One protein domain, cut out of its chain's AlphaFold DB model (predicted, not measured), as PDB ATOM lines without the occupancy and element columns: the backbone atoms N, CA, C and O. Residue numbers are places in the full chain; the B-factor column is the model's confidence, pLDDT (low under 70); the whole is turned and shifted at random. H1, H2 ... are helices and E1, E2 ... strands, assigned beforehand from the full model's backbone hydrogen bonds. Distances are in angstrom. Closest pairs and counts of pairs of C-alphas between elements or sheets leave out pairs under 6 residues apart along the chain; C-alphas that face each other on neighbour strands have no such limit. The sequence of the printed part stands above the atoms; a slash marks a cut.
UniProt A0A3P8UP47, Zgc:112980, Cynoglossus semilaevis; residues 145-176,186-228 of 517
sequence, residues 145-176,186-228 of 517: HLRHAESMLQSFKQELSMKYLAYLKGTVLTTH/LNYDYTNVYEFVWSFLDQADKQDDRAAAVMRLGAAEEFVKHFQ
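What this domain is: This is residues 145 to 176 and 186 to 228 of the 517 residues of the protein "Zgc:112980" of Cynoglossus semilaevis (UniProt A0A3P8UP47). Three helices stand side by side in an up-and-down bundle, their centres making a triangle: the long H1, and the helical hairpin of H2 and H3. Beyond the end of H1 a thin arm, E1 and the residues up to 176, lengthens the model. The printed part has 75 residues, with three named helices and one named strand in the order H1, E1, H2, H3, and its class is mostly helix. It is loose, with a radius of gyration of the C-alphas of 14.5 A and spans of 53 by 22 by 16 A.

Where its parts are: H1, residues 145 to 169, begins with C-alpha 145 at (186.497, 199.931, 261.061) and is 36.2 A long from first to last C-alpha. E1, residues 171 to 173, measures 6.3 A. H2, residues 191 to 204, is 19.9 A long. H3, residues 209 to 226, is 25.7 A long and ends with C-alpha 226 at (192.435, 221.368, 246.029).

How they stand to each other: H1 touches H2 with residues 156 to 167 alone, at a shallow tilt of 5 degrees, opposite ways; their closest C-alphas, of Lys 163 and Val 193, are 5.8 A apart. H1 touches H3 at a shallow tilt of 22 degrees, the same way, closest at the C-alphas of Leu 146 and Ala 211, 5.2 A. H2 and H3 form a hairpin at 20 degrees, closest at the C-alphas of Ala 204 and Ala 212, 4.6 A; H3 touches H2 with residues 211 to 219 alone. E1 is apart from H2 and H3 and pairs with no named strand, but its residues 171 to 172 pair antiparallel with residues 186 to 187. Every O i to N i+4 pair is within hydrogen-bond range in H1 and H3, and 9 of 10 in H2.

The domain as a whole: The C-alphas farthest apart, of His 145 and His 176, are 53.1 A apart. Residues 177 to 185 are not printed, and C-alphas 176 and 186 are 14.4 A apart across this cut. The links H1 to E1 and H2 to H3 are tight. Mean pLDDT of the printed part is 81.0; residues 172 to 176, 186 and 223 to 228 are under 70.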
ATOM      1  N   HIS A 145     185.577 199.640 262.154       89.88
ATOM      2  CA  HIS A 145     186.497 199.931 261.061       89.88
ATOM      3  C   HIS A 145     186.100 201.205 260.317       89.88
ATOM      4  O   HIS A 145     186.923 202.099 260.124       89.88
ATOM      5  N   LEU A 146     184.817 201.356 259.990       89.50
ATOM      6  CA  LEU A 146     184.279 202.554 259.351       89.50
ATOM      7  C   LEU A 146     184.393 203.789 260.248       89.50
ATOM      8  O   LEU A 146     184.734 204.867 259.762       89.50
ATOM      9  N   ARG A 147     184.176 203.646 261.563       89.62
ATOM     10  CA  ARG A 147     184.409 204.742 262.522       89.62
ATOM     11  C   ARG A 147     185.881 205.147 262.571       89.62
ATOM     12  O   ARG A 147     186.186 206.336 262.635       89.62
ATOM     13  N   HIS A 148     186.793 204.178 262.528       91.38
ATOM     14  CA  HIS A 148     188.224 204.463 262.475       91.38
ATOM     15  C   HIS A 148     188.607 205.175 261.169       91.38
ATOM     16  O   HIS A 148     189.278 206.206 261.214       91.38
ATOM     17  N   ALA A 149     188.105 204.695 260.029       89.94
ATOM     18  CA  ALA A 149     188.306 205.306 258.719       89.94
ATOM     19  C   ALA A 149     187.798 206.755 258.658       89.94
ATOM     20  O   ALA A 149     188.485 207.621 258.118       89.94
ATOM     21  N   GLU A 150     186.627 207.037 259.242       90.31
ATOM     22  CA  GLU A 150     186.077 208.396 259.364       90.31
ATOM     23  C   GLU A 150     187.031 209.301 260.145       90.31
ATOM     24  O   GLU A 150     187.422 210.353 259.639       90.31
ATOM     25  N   SER A 151     187.500 208.849 261.312       91.56
ATOM     26  CA  SER A 151     188.465 209.598 262.122       91.56
ATOM     27  C   SER A 151     189.765 209.875 261.362       91.56
ATOM     28  O   SER A 151     190.262 211.001 261.396       91.56
ATOM     29  N   MET A 152     190.318 208.876 260.665       93.69
ATOM     30  CA  MET A 152     191.534 209.047 259.863       93.69
ATOM     31  C   MET A 152     191.318 210.044 258.723       93.69
ATOM     32  O   MET A 152     192.162 210.907 258.484       93.69
ATOM     33  N   LEU A 153     190.174 209.961 258.042       90.69
ATOM     34  CA  LEU A 153     189.819 210.863 256.953       90.69
ATOM     35  C   LEU A 153     189.627 212.310 257.442       90.69
ATOM     36  O   LEU A 153     190.013 213.243 256.739       90.69
ATOM     37  N   GLN A 154     189.075 212.520 258.641       90.62
ATOM     38  CA  GLN A 154     188.961 213.854 259.246       90.62
ATOM     39  C   GLN A 154     190.334 214.455 259.568       90.62
ATOM     40  O   GLN A 154     190.594 215.608 259.217       90.62
ATOM     41  N   SER A 155     191.233 213.683 260.185       92.94
ATOM     42  CA  SER A 155     192.610 214.125 260.447       92.94
ATOM     43  C   SER A 155     193.348 214.449 259.147       92.94
ATOM     44  O   SER A 155     193.954 215.514 259.020       92.94
ATOM     45  N   PHE A 156     193.207 213.583 258.140       93.06
ATOM     46  CA  PHE A 156     193.765 213.801 256.810       93.06
ATOM     47  C   PHE A 156     193.280 215.111 256.185       93.06
ATOM     48  O   PHE A 156     194.106 215.901 255.740       93.06
ATOM     49  N   LYS A 157     191.969 215.386 256.205       89.56
ATOM     50  CA  LYS A 157     191.371 216.632 255.685       89.56
ATOM     51  C   LYS A 157     192.010 217.884 256.285       89.56
ATOM     52  O   LYS A 157     192.365 218.817 255.563       89.56
ATOM     53  N   GLN A 158     192.165 217.903 257.606       89.75
ATOM     54  CA  GLN A 158     192.717 219.050 258.325       89.75
ATOM     55  C   GLN A 158     194.193 219.279 257.976       89.75
ATOM     56  O   GLN A 158     194.589 220.394 257.631       89.75
ATOM     57  N   GLU A 159     195.007 218.225 258.015       92.69
ATOM     58  CA  GLU A 159     196.440 218.313 257.726       92.69
ATOM     59  C   GLU A 159     196.740 218.597 256.255       92.69
ATOM     60  O   GLU A 159     197.606 219.422 255.939       92.69
ATOM     61  N   LEU A 160     195.996 217.960 255.354       90.06
ATOM     62  CA  LEU A 160     196.114 218.153 253.918       90.06
ATOM     63  C   LEU A 160     195.844 219.625 253.550       90.06
ATOM     64  O   LEU A 160     196.618 220.221 252.797       90.06
ATOM     65  N   SER A 161     194.807 220.229 254.140       87.25
ATOM     66  CA  SER A 161     194.484 221.649 253.961       87.25
ATOM     67  C   SER A 161     195.631 222.562 254.410       87.25
ATOM     68  O   SER A 161     196.046 223.457 253.671       87.25
ATOM     69  N   MET A 162     196.230 222.300 255.578       88.38
ATOM     70  CA  MET A 162     197.374 223.081 256.070       88.38
ATOM     71  C   MET A 162     198.592 222.983 255.143       88.38
ATOM     72  O   MET A 162     199.208 224.003 254.821       88.38
ATOM     73  N   LYS A 163     198.928 221.771 254.681       87.81
ATOM     74  CA  LYS A 163     200.049 221.540 253.753       87.81
ATOM     75  C   LYS A 163     199.809 222.211 252.402       87.81
ATOM     76  O   LYS A 163     200.724 222.816 251.847       87.81
ATOM     77  N   TYR A 164     198.577 222.173 251.901       83.31
ATOM     78  CA  TYR A 164     198.219 222.831 250.650       83.31
ATOM     79  C   TYR A 164     198.249 224.360 250.752       83.31
ATOM     80  O   TYR A 164     198.766 225.030 249.860       83.31
ATOM     81  N   LEU A 165     197.789 224.932 251.868       83.00
ATOM     82  CA  LEU A 165     197.924 226.369 252.129       83.00
ATOM     83  C   LEU A 165     199.391 226.807 252.223       83.00
ATOM     84  O   LEU A 165     199.725 227.906 251.783       83.00
ATOM     85  N   ALA A 166     200.271 225.971 252.779       84.06
ATOM     86  CA  ALA A 166     201.708 226.236 252.792       84.06
ATOM     87  C   ALA A 166     202.297 226.224 251.372       84.06
ATOM     88  O   ALA A 166     203.038 227.138 251.019       84.06
ATOM     89  N   TYR A 167     201.897 225.257 250.540       81.38
ATOM     90  CA  TYR A 167     202.239 225.230 249.117       81.38
ATOM     91  C   TYR A 167     201.795 226.517 248.400       81.38
ATOM     92  O   TYR A 167     202.616 227.157 247.752       81.38
ATOM     93  N   LEU A 168     200.543 226.958 248.577       76.06
ATOM     94  CA  LEU A 168     200.015 228.168 247.928       76.06
ATOM     95  C   LEU A 168     200.730 229.463 248.343       76.06
ATOM     96  O   LEU A 168     200.735 230.426 247.578       76.06
ATOM     97  N   LYS A 169     201.337 229.508 249.536       79.44
ATOM     98  CA  LYS A 169     202.142 230.660 249.975       79.44
ATOM     99  C   LYS A 169     203.473 230.768 249.221       79.44
ATOM    100  O   LYS A 169     203.999 231.872 249.117       79.44
ATOM    101  N   GLY A 170     203.977 229.659 248.672       75.44
ATOM    102  CA  GLY A 170     205.284 229.581 248.024       75.44
ATOM    103  C   GLY A 170     206.450 229.786 249.000       75.44
ATOM    104  O   GLY A 170     206.295 230.267 250.122       75.44
ATOM    105  N   THR A 171     207.651 229.414 248.570       72.44
ATOM    106  CA  THR A 171     208.905 229.693 249.285       72.44
ATOM    107  C   THR A 171     209.699 230.740 248.514       72.44
ATOM    108  O   THR A 171     209.830 230.653 247.295       72.44
ATOM    109  N   VAL A 172     210.194 231.771 249.201       69.62
ATOM    110  CA  VAL A 172     210.975 232.837 248.558       69.62
ATOM    111  C   VAL A 172     212.390 232.326 248.313       69.62
ATOM    112  O   VAL A 172     213.123 232.068 249.268       69.62
ATOM    113  N   LEU A 173     212.790 232.199 247.045       62.34
ATOM    114  CA  LEU A 173     214.181 231.922 246.703       62.34
ATOM    115  C   LEU A 173     214.992 233.222 246.798       62.34
ATOM    116  O   LEU A 173     214.882 234.103 245.943       62.34
ATOM    117  N   THR A 174     215.841 233.350 247.819       51.19
ATOM    118  CA  THR A 174     216.865 234.400 247.868       51.19
ATOM    119  C   THR A 174     218.032 234.003 246.969       51.19
ATOM    120  O   THR A 174     219.006 233.386 247.395       51.19
ATOM    121  N   THR A 175     217.948 234.348 245.684       48.03
ATOM    122  CA  THR A 175     219.114 234.248 244.802       48.03
ATOM    123  C   THR A 175     220.016 235.456 245.043       48.03
ATOM    124  O   THR A 175     219.794 236.548 244.531       48.03
ATOM    125  N   HIS A 176     221.059 235.282 245.857       48.44
ATOM    126  CA  HIS A 176     222.152 236.249 245.917       48.44
ATOM    127  C   HIS A 176     222.990 236.123 244.638       48.44
ATOM    128  O   HIS A 176     223.961 235.375 244.582       48.44
ATOM    129  N   LEU A 186     209.103 233.218 243.701       67.38
ATOM    130  CA  LEU A 186     208.347 232.273 244.518       67.38
ATOM    131  C   LEU A 186     208.457 230.875 243.903       67.38
ATOM    132  O   LEU A 186     208.052 230.661 242.762       67.38
ATOM    133  N   ASN A 187     209.005 229.930 244.664       72.62
ATOM    134  CA  ASN A 187     209.040 228.518 244.308       72.62
ATOM    135  C   ASN A 187     207.887 227.772 244.991       72.62
ATOM    136  O   ASN A 187     207.715 227.855 246.211       72.62
ATOM    137  N   TYR A 188     207.118 227.030 244.201       76.94
ATOM    138  CA  TYR A 188     205.946 226.280 244.637       76.94
ATOM    139  C   TYR A 188     206.280 224.785 244.629       76.94
ATOM    140  O   TYR A 188     206.200 224.134 243.590       76.94
ATOM    141  N   ASP A 189     206.669 224.242 245.782       74.81
ATOM    142  CA  ASP A 189     207.015 222.824 245.924       74.81
ATOM    143  C   ASP A 189     205.811 222.000 246.404       74.81
ATOM    144  O   ASP A 189     205.371 222.111 247.552       74.81
ATOM    145  N   TYR A 190     205.273 221.165 245.512       79.50
ATOM    146  CA  TYR A 190     204.123 220.302 245.791       79.50
ATOM    147  C   TYR A 190     204.504 218.985 246.493       79.50
ATOM    148  O   TYR A 190     203.619 218.235 246.909       79.50
ATOM    149  N   THR A 191     205.797 218.694 246.666       79.75
ATOM    150  CA  THR A 191     206.295 217.409 247.195       79.75
ATOM    151  C   THR A 191     205.695 217.078 248.560       79.75
ATOM    152  O   THR A 191     205.164 215.990 248.753       79.75
ATOM    153  N   ASN A 192     205.648 218.053 249.472       83.81
ATOM    154  CA  ASN A 192     205.071 217.868 250.809       83.81
ATOM    155  C   ASN A 192     203.576 217.507 250.798       83.81
ATOM    156  O   ASN A 192     203.096 216.836 251.712       83.81
ATOM    157  N   VAL A 193     202.825 217.985 249.799       84.19
ATOM    158  CA  VAL A 193     201.406 217.642 249.627       84.19
ATOM    159  C   VAL A 193     201.298 216.231 249.056       84.19
ATOM    160  O   VAL A 193     200.554 215.413 249.590       84.19
ATOM    161  N   TYR A 194     202.083 215.929 248.019       80.06
ATOM    162  CA  TYR A 194     202.124 214.615 247.380       80.06
ATOM    163  C   TYR A 194     202.508 213.489 248.353       80.06
ATOM    164  O   TYR A 194     201.772 212.511 248.460       80.06
ATOM    165  N   GLU A 195     203.605 213.631 249.099       86.69
ATOM    166  CA  GLU A 195     204.074 212.610 250.047       86.69
ATOM    167  C   GLU A 195     203.064 212.357 251.170       86.69
ATOM    168  O   GLU A 195     202.872 211.219 251.600       86.69
ATOM    169  N   PHE A 196     202.375 213.409 251.622       90.75
ATOM    170  CA  PHE A 196     201.338 213.274 252.636       90.75
ATOM    171  C   PHE A 196     200.125 212.494 252.121       90.75
ATOM    172  O   PHE A 196     199.653 211.579 252.796       90.75
ATOM    173  N   VAL A 197     199.655 212.807 250.907       86.38
ATOM    174  CA  VAL A 197     198.581 212.045 250.247       86.38
ATOM    175  C   VAL A 197     199.006 210.594 250.045       86.38
ATOM    176  O   VAL A 197     198.249 209.687 250.376       86.38
ATOM    177  N   TRP A 198     200.226 210.362 249.564       82.94
ATOM    178  CA  TRP A 198     200.759 209.022 249.342       82.94
ATOM    179  C   TRP A 198     200.807 208.186 250.628       82.94
ATOM    180  O   TRP A 198     200.318 207.060 250.650       82.94
ATOM    181  N   SER A 199     201.328 208.754 251.719       92.62
ATOM    182  CA  SER A 199     201.377 208.095 253.031       92.62
ATOM    183  C   SER A 199     199.982 207.728 253.547       92.62
ATOM    184  O   SER A 199     199.780 206.636 254.075       92.62
ATOM    185  N   PHE A 200     198.993 208.602 253.350       93.00
ATOM    186  CA  PHE A 200     197.610 208.310 253.721       93.00
ATOM    187  C   PHE A 200     197.012 207.152 252.906       93.00
ATOM    188  O   PHE A 200     196.307 206.309 253.458       93.00
ATOM    189  N   LEU A 201     197.316 207.072 251.606       86.62
ATOM    190  CA  LEU A 201     196.869 205.961 250.762       86.62
ATOM    191  C   LEU A 201     197.527 204.630 251.169       86.62
ATOM    192  O   LEU A 201     196.829 203.626 251.254       86.62
ATOM    193  N   ASP A 202     198.813 204.629 251.533       88.94
ATOM    194  CA  ASP A 202     199.493 203.442 252.086       88.94
ATOM    195  C   ASP A 202     198.874 202.982 253.419       88.94
ATOM    196  O   ASP A 202     198.813 201.791 253.728       88.94
ATOM    197  N   GLN A 203     198.373 203.918 254.228       93.31
ATOM    198  CA  GLN A 203     197.616 203.578 255.434       93.31
ATOM    199  C   GLN A 203     196.235 202.997 255.118       93.31
ATOM    200  O   GLN A 203     195.786 202.111 255.846       93.31
ATOM    201  N   ALA A 204     195.578 203.458 254.049       88.88
ATOM    202  CA  ALA A 204     194.309 202.899 253.590       88.88
ATOM    203  C   ALA A 204     194.469 201.444 253.123       88.88
ATOM    204  O   ALA A 204     193.612 200.617 253.411       88.88
ATOM    205  N   ASP A 205     195.591 201.109 252.481       85.62
ATOM    206  CA  ASP A 205     195.901 199.749 252.011       85.62
ATOM    207  C   ASP A 205     196.057 198.725 253.152       85.62
ATOM    208  O   ASP A 205     196.018 197.519 252.914       85.62
ATOM    209  N   LYS A 206     196.213 199.194 254.397       92.81
ATOM    210  CA  LYS A 206     196.317 198.362 255.608       92.81
ATOM    211  C   LYS A 206     194.973 198.149 256.311       92.81
ATOM    212  O   LYS A 206     194.939 197.440 257.316       92.81
ATOM    213  N   GLN A 207     193.901 198.782 255.837       91.12
ATOM    214  CA  GLN A 207     192.554 198.627 256.391       91.12
ATOM    215  C   GLN A 207     191.775 197.521 255.668       91.12
ATOM    216  O   GLN A 207     192.204 197.012 254.634       91.12
ATOM    217  N   ASP A 208     190.614 197.153 256.206       88.94
ATOM    218  CA  ASP A 208     189.650 196.304 255.507       88.94
ATOM    219  C   ASP A 208     189.074 197.010 254.269       88.94
ATOM    220  O   ASP A 208     189.090 198.238 254.159       88.94
ATOM    221  N   ASP A 209     188.516 196.229 253.342       80.81
ATOM    222  CA  ASP A 209     188.091 196.713 252.024       80.81
ATOM    223  C   ASP A 209     187.125 197.908 252.088       80.81
ATOM    224  O   ASP A 209     187.212 198.828 251.267       80.81
ATOM    225  N   ARG A 210     186.209 197.928 253.070       84.31
ATOM    226  CA  ARG A 210     185.207 198.996 253.208       84.31
ATOM    227  C   ARG A 210     185.842 200.273 253.752       84.31
ATOM    228  O   ARG A 210     185.637 201.342 253.173       84.31
ATOM    229  N   ALA A 211     186.640 200.174 254.813       87.56
ATOM    230  CA  ALA A 211     187.385 201.308 255.357       87.56
ATOM    231  C   ALA A 211     188.386 201.884 254.344       87.56
ATOM    232  O   ALA A 211     188.433 203.100 254.141       87.56
ATOM    233  N   ALA A 212     189.128 201.019 253.648       79.25
ATOM    234  CA  ALA A 212     190.069 201.408 252.604       79.25
ATOM    235  C   ALA A 212     189.368 202.179 251.475       79.25
ATOM    236  O   ALA A 212     189.854 203.225 251.035       79.25
ATOM    237  N   ALA A 213     188.195 201.712 251.028       78.12
ATOM    238  CA  ALA A 213     187.400 202.398 250.013       78.12
ATOM    239  C   ALA A 213     186.954 203.795 250.471       78.12
ATOM    240  O   ALA A 213     187.118 204.760 249.724       78.12
ATOM    241  N   VAL A 214     186.452 203.925 251.704       84.06
ATOM    242  CA  VAL A 214     186.064 205.219 252.292       84.06
ATOM    243  C   VAL A 214     187.249 206.180 252.346       84.06
ATOM    244  O   VAL A 214     187.131 207.329 251.917       84.06
ATOM    245  N   MET A 215     188.406 205.717 252.822       88.00
ATOM    246  CA  MET A 215     189.614 206.538 252.906       88.00
ATOM    247  C   MET A 215     190.072 207.001 251.520       88.00
ATOM    248  O   MET A 215     190.290 208.193 251.316       88.00
ATOM    249  N   ARG A 216     190.160 206.092 250.540       81.19
ATOM    250  CA  ARG A 216     190.591 206.420 249.170       81.19
ATOM    251  C   ARG A 216     189.630 207.389 248.479       81.19
ATOM    252  O   ARG A 216     190.076 208.370 247.888       81.19
ATOM    253  N   LEU A 217     188.320 207.142 248.562       77.94
ATOM    254  CA  LEU A 217     187.308 208.016 247.959       77.94
ATOM    255  C   LEU A 217     187.277 209.389 248.639       77.94
ATOM    256  O   LEU A 217     187.192 210.406 247.956       77.94
ATOM    257  N   GLY A 218     187.410 209.430 249.965       81.75
ATOM    258  CA  GLY A 218     187.515 210.677 250.715       81.75
ATOM    259  C   GLY A 218     188.775 211.472 250.367       81.75
ATOM    260  O   GLY A 218     188.697 212.684 250.180       81.75
ATOM    261  N   ALA A 219     189.921 210.805 250.210       81.50
ATOM    262  CA  ALA A 219     191.148 211.457 249.761       81.50
ATOM    263  C   ALA A 219     191.016 212.016 248.340       81.50
ATOM    264  O   ALA A 219     191.440 213.142 248.082       81.50
ATOM    265  N   ALA A 220     190.382 211.268 247.433       76.44
ATOM    266  CA  ALA A 220     190.094 211.736 246.082       76.44
ATOM    267  C   ALA A 220     189.161 212.959 246.084       76.44
ATOM    268  O   ALA A 220     189.407 213.911 245.345       76.44
ATOM    269  N   GLU A 221     188.127 212.969 246.932       75.12
ATOM    270  CA  GLU A 221     187.215 214.107 247.087       75.12
ATOM    271  C   GLU A 221     187.972 215.387 247.488       75.12
ATOM    272  O   GLU A 221     187.775 216.446 246.887       75.12
ATOM    273  N   GLU A 222     188.871 215.295 248.468       76.88
ATOM    274  CA  GLU A 222     189.675 216.435 248.927       76.88
ATOM    275  C   GLU A 222     190.719 216.872 247.904       76.88
ATOM    276  O   GLU A 222     190.900 218.067 247.665       76.88
ATOM    277  N   PHE A 223     191.351 215.916 247.223       68.38
ATOM    278  CA  PHE A 223     192.271 216.222 246.138       68.38
ATOM    279  C   PHE A 223     191.555 216.990 245.023       68.38
ATOM    280  O   PHE A 223     192.041 218.024 244.578       68.38
ATOM    281  N   VAL A 224     190.344 216.578 244.630       62.94
ATOM    282  CA  VAL A 224     189.530 217.323 243.657       62.94
ATOM    283  C   VAL A 224     189.235 218.744 244.145       62.94
ATOM    284  O   VAL A 224     189.308 219.673 243.342       62.94
ATOM    285  N   LYS A 225     188.953 218.949 245.441       65.25
ATOM    286  CA  LYS A 225     188.738 220.288 246.026       65.25
ATOM    287  C   LYS A 225     189.987 221.168 245.977       65.25
ATOM    288  O   LYS A 225     189.857 222.361 245.719       65.25
ATOM    289  N   HIS A 226     191.185 220.608 246.145       62.66
ATOM    290  CA  HIS A 226     192.435 221.368 246.029       62.66
ATOM    291  C   HIS A 226     192.600 222.019 244.652       62.66
ATOM    292  O   HIS A 226     193.030 223.168 244.555       62.66
ATOM    293  N   PHE A 227     192.202 221.312 243.593       51.69
ATOM    294  CA  PHE A 227     192.263 221.804 242.215       51.69
ATOM    295  C   PHE A 227     191.009 222.569 241.776       51.69
ATOM    296  O   PHE A 227     190.921 222.944 240.609       51.69
ATOM    297  N   GLN A 228     190.063 222.885 242.675       48.97
ATOM    298  CA  GLN A 228     188.919 223.763 242.373       48.97
ATOM    299  C   GLN A 228     189.324 225.243 242.224       48.97
ATOM    300  O   GLN A 228     188.598 226.153 242.628       48.97
TER     301      GLN A 228